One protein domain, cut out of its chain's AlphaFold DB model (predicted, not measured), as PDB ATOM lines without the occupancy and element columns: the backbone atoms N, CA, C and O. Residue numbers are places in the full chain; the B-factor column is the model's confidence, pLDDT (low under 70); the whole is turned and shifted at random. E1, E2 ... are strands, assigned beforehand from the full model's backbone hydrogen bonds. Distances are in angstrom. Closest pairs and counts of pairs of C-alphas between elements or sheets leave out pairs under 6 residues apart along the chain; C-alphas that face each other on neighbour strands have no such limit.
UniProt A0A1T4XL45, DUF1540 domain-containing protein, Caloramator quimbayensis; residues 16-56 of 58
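This is residues 16 to 56 of the 58 residues of the protein "DUF1540 domain-containing protein" of Caloramator quimbayensis (UniProt A0A1T4XL45). There is little regular structure: a short antiparallel hairpin of two strands, E1 and E2, with the wide loop of residues 30 to 40 at one end and the two tails of the printed part leading away from the other. Residues 49 to 54 stick out. The printed part has 41 residues, of which 6 are in E1 and E2, with no named helix; its class is all strand. It is loose, with a radius of gyration of the C-alphas of 12.4 A, and elongated, spanning 34 by 20 by 15 A.

E1, residues 27 to 29, and E2, residues 41 to 43, form the hairpin, antiparallel at 146 degrees between their directions. C-alphas 29 and 41 face each other at 4.5 A. N 28 and O 42 are within hydrogen-bond range at 2.9 A, as are N 42 and O 28 at 2.8 A.

E1 measures 7.0 A from C-alpha 27 at (-25.305, -33.664, 40.846) to C-alpha 29. E2 measures 6.9 A and ends at C-alpha 43, (-24.111, -37.802, 42.675).

The C-alphas farthest apart, of Asn 36 and Phe 54, are 35.5 A apart. The link from E1 to E2 is long, 11 residues. The printed part has no cut, and no printed residue is under 70 in pLDDT.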
ATOM      1  N   SER A  16     -11.156 -40.910  47.589       93.25
ATOM      2  CA  SER A  16      -9.821 -41.042  48.166       93.25
ATOM      3  C   SER A  16      -9.796 -40.348  49.522       93.25
ATOM      4  O   SER A  16      -9.917 -39.128  49.600       93.25
ATOM      5  N   ASN A  17      -9.675 -41.120  50.605       93.19
ATOM      6  CA  ASN A  17      -9.639 -40.608  51.981       93.19
ATOM      7  C   ASN A  17     -10.786 -39.631  52.317       93.19
ATOM      8  O   ASN A  17     -10.564 -38.571  52.899       93.19
ATOM      9  N   ASN A  18     -12.022 -39.991  51.959       94.81
ATOM     10  CA  ASN A  18     -13.228 -39.168  52.130       94.81
ATOM     11  C   ASN A  18     -13.280 -37.882  51.286       94.81
ATOM     12  O   ASN A  18     -14.161 -37.040  51.494       94.81
ATOM     13  N   LEU A  19     -12.385 -37.730  50.311       94.31
ATOM     14  CA  LEU A  19     -12.377 -36.638  49.343       94.31
ATOM     15  C   LEU A  19     -12.704 -37.162  47.946       94.31
ATOM     16  O   LEU A  19     -12.301 -38.260  47.562       94.31
ATOM     17  N   CYS A  20     -13.457 -36.373  47.187       95.06
ATOM     18  CA  CYS A  20     -13.781 -36.662  45.800       95.06
ATOM     19  C   CYS A  20     -12.611 -36.253  44.898       95.06
ATOM     20  O   CYS A  20     -12.258 -35.078  44.829       95.06
ATOM     21  N   THR A  21     -12.039 -37.206  44.167       94.19
ATOM     22  CA  THR A  21     -10.953 -36.967  43.202       94.19
ATOM     23  C   THR A  21     -11.453 -36.776  41.772       94.19
ATOM     24  O   THR A  21     -10.655 -36.633  40.844       94.19
ATOM     25  N   ALA A  22     -12.772 -36.766  41.559       94.19
ATOM     26  CA  ALA A  22     -13.342 -36.554  40.238       94.19
ATOM     27  C   ALA A  22     -12.935 -35.181  39.674       94.19
ATOM     28  O   ALA A  22     -12.923 -34.157  40.363       94.19
ATOM     29  N   ASN A  23     -12.608 -35.153  38.381       92.44
ATOM     30  CA  ASN A  23     -12.263 -33.906  37.697       92.44
ATOM     31  C   ASN A  23     -13.462 -32.968  37.547       92.44
ATOM     32  O   ASN A  23     -13.280 -31.754  37.554       92.44
ATOM     33  N   HIS A  24     -14.651 -33.548  37.433       92.88
ATOM     34  CA  HIS A  24     -15.940 -32.886  37.337       92.88
ATOM     35  C   HIS A  24     -16.937 -33.687  38.170       92.88
ATOM     36  O   HIS A  24     -16.855 -34.917  38.178       92.88
ATOM     37  N   VAL A  25     -17.866 -33.009  38.843       93.88
ATOM     38  CA  VAL A  25     -18.941 -33.654  39.599       93.88
ATOM     39  C   VAL A  25     -20.280 -33.163  39.086       93.88
ATOM     40  O   VAL A  25     -20.529 -31.966  39.020       93.88
ATOM     41  N   ASP A  26     -21.117 -34.122  38.724       95.56
ATOM     42  CA  ASP A  26     -22.481 -33.930  38.259       95.56
ATOM     43  C   ASP A  26     -23.450 -34.378  39.359       95.56
ATOM     44  O   ASP A  26     -23.355 -35.510  39.855       95.56
ATOM     45  N   ILE A  27     -24.339 -33.474  39.764       94.50
ATOM     46  CA  ILE A  27     -25.305 -33.664  40.846       94.50
ATOM     47  C   ILE A  27     -26.705 -33.470  40.274       94.50
ATOM     48  O   ILE A  27     -27.029 -32.401  39.761       94.50
ATOM     49  N   ASN A  28     -27.547 -34.485  40.433       95.94
ATOM     50  CA  ASN A  28     -28.918 -34.475  39.941       95.94
ATOM     51  C   ASN A  28     -29.924 -34.452  41.094       95.94
ATOM     52  O   ASN A  28     -29.678 -35.100  42.115       95.94
ATOM     53  N   PRO A  29     -31.083 -33.793  40.926       96.69
ATOM     54  CA  PRO A  29     -32.203 -33.975  41.837       96.69
ATOM     55  C   PRO A  29     -32.693 -35.430  41.796       96.69
ATOM     56  O   PRO A  29     -32.608 -36.096  40.758       96.69
ATOM     57  N   VAL A  30     -33.216 -35.921  42.916       94.19
ATOM     58  CA  VAL A  30     -33.922 -37.208  42.997       94.19
ATOM     59  C   VAL A  30     -35.406 -36.978  43.266       94.19
ATOM     60  O   VAL A  30     -35.777 -36.001  43.904       94.19
ATOM     61  N   GLY A  31     -36.263 -37.885  42.795       91.94
ATOM     62  CA  GLY A  31     -37.710 -37.780  42.994       91.94
ATOM     63  C   GLY A  31     -38.404 -36.962  41.906       91.94
ATOM     64  O   GLY A  31     -38.376 -37.350  40.740       91.94
ATOM     65  N   ASP A  32     -39.051 -35.859  42.288       91.94
ATOM     66  CA  ASP A  32     -39.927 -35.040  41.431       91.94
ATOM     67  C   ASP A  32     -39.184 -34.109  40.451       91.94
ATOM     68  O   ASP A  32     -39.808 -33.378  39.682       91.94
ATOM     69  N   GLY A  33     -37.850 -34.160  40.452       92.62
ATOM     70  CA  GLY A  33     -36.998 -33.349  39.587       92.62
ATOM     71  C   GLY A  33     -36.567 -32.015  40.197       92.62
ATOM     72  O   GLY A  33     -35.837 -31.278  39.535       92.62
ATOM     73  N   PHE A  34     -36.935 -31.719  41.446       94.19
ATOM     74  CA  PHE A  34     -36.483 -30.533  42.171       94.19
ATOM     75  C   PHE A  34     -35.712 -30.923  43.438       94.19
ATOM     76  O   PHE A  34     -36.087 -31.836  44.165       94.19
ATOM     77  N   ALA A  35     -34.622 -30.209  43.728       95.88
ATOM     78  CA  ALA A  35     -33.843 -30.400  44.948       95.88
ATOM     79  C   ALA A  35     -33.845 -29.112  45.771       95.88
ATOM     80  O   ALA A  35     -33.218 -28.124  45.395       95.88
ATOM     81  N   ASN A  36     -34.548 -29.135  46.903       94.31
ATOM     82  CA  ASN A  36     -34.609 -28.011  47.845       94.31
ATOM     83  C   ASN A  36     -33.624 -28.163  49.017       94.31
ATOM     84  O   ASN A  36     -33.455 -27.243  49.814       94.31
ATOM     85  N   SER A  37     -32.978 -29.324  49.129       94.19
ATOM     86  CA  SER A  37     -31.954 -29.626  50.124       94.19
ATOM     87  C   SER A  37     -30.988 -30.684  49.589       94.19
ATOM     88  O   SER A  37     -31.236 -31.300  48.548       94.19
ATOM     89  N   SER A  38     -29.885 -30.915  50.304       90.56
ATOM     90  CA  SER A  38     -28.891 -31.929  49.936       90.56
ATOM     91  C   SER A  38     -29.456 -33.350  49.907       90.56
ATOM     92  O   SER A  38     -29.020 -34.152  49.085       90.56
ATOM     93  N   GLU A  39     -30.443 -33.661  50.749       92.00
ATOM     94  CA  GLU A  39     -31.120 -34.965  50.778       92.00
ATOM     95  C   GLU A  39     -31.868 -35.262  49.469       92.00
ATOM     96  O   GLU A  39     -32.018 -36.421  49.096       92.00
ATOM     97  N   GLY A  40     -32.299 -34.219  48.752       96.00
ATOM     98  CA  GLY A  40     -32.954 -34.316  47.447       96.00
ATOM     99  C   GLY A  40     -31.987 -34.419  46.268       96.00
ATOM    100  O   GLY A  40     -32.417 -34.271  45.127       96.00
ATOM    101  N   THR A  41     -30.694 -34.651  46.505       94.81
ATOM    102  CA  THR A  41     -29.675 -34.727  45.450       94.81
ATOM    103  C   THR A  41     -28.991 -36.091  45.391       94.81
ATOM    104  O   THR A  41     -28.870 -36.798  46.389       94.81
ATOM    105  N   SER A  42     -28.507 -36.467  44.208       95.75
ATOM    106  CA  SER A  42     -27.692 -37.660  43.973       95.75
ATOM    107  C   SER A  42     -26.470 -37.329  43.124       95.75
ATOM    108  O   SER A  42     -26.536 -36.539  42.182       95.75
ATOM    109  N   CYS A  43     -25.337 -37.950  43.449       96.12
ATOM    110  CA  CYS A  43     -24.111 -37.802  42.675       96.12
ATOM    111  C   CYS A  43     -24.165 -38.697  41.437       96.12
ATOM    112  O   CYS A  43     -23.969 -39.907  41.529       96.12
ATOM    113  N   LYS A  44     -24.378 -38.104  40.263       96.56
ATOM    114  CA  LYS A  44     -24.401 -38.822  38.982       96.56
ATOM    115  C   LYS A  44     -23.009 -39.222  38.498       96.56
ATOM    116  O   LYS A  44     -22.857 -40.123  37.682       96.56
ATOM    117  N   THR A  45     -21.977 -38.580  39.037       96.19
ATOM    118  CA  THR A  45     -20.580 -38.994  38.845       96.19
ATOM    119  C   THR A  45     -20.219 -40.259  39.628       96.19
ATOM    120  O   THR A  45     -19.149 -40.818  39.400       96.19
ATOM    121  N   PHE A  46     -21.079 -40.740  40.533       96.75
ATOM    122  CA  PHE A  46     -20.831 -41.981  41.260       96.75
ATOM    123  C   PHE A  46     -20.563 -43.150  40.302       96.75
ATOM    124  O   PHE A  46     -21.291 -43.374  39.337       96.75
ATOM    125  N   LYS A  47     -19.506 -43.903  40.604       96.94
ATOM    126  CA  LYS A  47     -19.141 -45.140  39.919       96.94
ATOM    127  C   LYS A  47     -18.721 -46.163  40.972       96.94
ATOM    128  O   LYS A  47     -17.802 -45.850  41.738       96.94
ATOM    129  N   PRO A  48     -19.365 -47.340  41.037       96.56
ATOM    130  CA  PRO A  48     -19.020 -48.356  42.018       96.56
ATOM    131  C   PRO A  48     -17.662 -48.991  41.697       96.56
ATOM    132  O   PRO A  48     -17.334 -49.236  40.536       96.56
ATOM    133  N   LYS A  49     -16.870 -49.269  42.736       95.75
ATOM    134  CA  LYS A  49     -15.559 -49.929  42.618       95.75
ATOM    135  C   LYS A  49     -15.663 -51.324  42.006       95.75
ATOM    136  O   LYS A  49     -14.794 -51.689  41.224       95.75
ATOM    137  N   ASP A  50     -16.734 -52.050  42.304       95.00
ATOM    138  CA  ASP A  50     -16.897 -53.444  41.878       95.00
ATOM    139  C   ASP A  50     -17.163 -53.567  40.367       95.00
ATOM    140  O   ASP A  50     -16.687 -54.501  39.728       95.00
ATOM    141  N   GLU A  51     -17.845 -52.588  39.763       96.31
ATOM    142  CA  GLU A  51     -18.070 -52.533  38.306       96.31
ATOM    143  C   GLU A  51     -16.933 -51.803  37.570       96.31
ATOM    144  O   GLU A  51     -16.795 -51.900  36.348       96.31
ATOM    145  N   HIS A  52     -16.085 -51.075  38.308       91.56
ATOM    146  CA  HIS A  52     -14.984 -50.282  37.762       91.56
ATOM    147  C   HIS A  52     -13.649 -50.454  38.516       91.56
ATOM    148  O   HIS A  52     -13.010 -49.453  38.869       91.56
ATOM    149  N   PRO A  53     -13.151 -51.691  38.704       87.00
ATOM    150  CA  PRO A  53     -11.940 -51.952  39.486       87.00
ATOM    151  C   PRO A  53     -10.700 -51.294  38.871       87.00
ATOM    152  O   PRO A  53      -9.860 -50.749  39.580       87.00
ATOM    153  N   PHE A  54     -10.621 -51.234  37.538       89.94
ATOM    154  CA  PHE A  54      -9.513 -50.601  36.815       89.94
ATOM    155  C   PHE A  54      -9.359 -49.096  37.094       89.94
ATOM    156  O   PHE A  54      -8.288 -48.544  36.863       89.94
ATOM    157  N   LEU A  55     -10.406 -48.415  37.578       87.94
ATOM    158  CA  LEU A  55     -10.327 -46.991  37.929       87.94
ATOM    159  C   LEU A  55      -9.729 -46.751  39.321       87.94
ATOM    160  O   LEU A  55      -9.352 -45.621  39.614       87.94
ATOM    161  N   VAL A  56      -9.640 -47.790  40.154       83.12
ATOM    162  CA  VAL A  56      -9.129 -47.712  41.531       83.12
ATOM    163  C   VAL A  56      -7.603 -47.835  41.580       83.12
ATOM    164  O   VAL A  56      -6.976 -47.236  42.444       83.12
TER     165      VAL A  56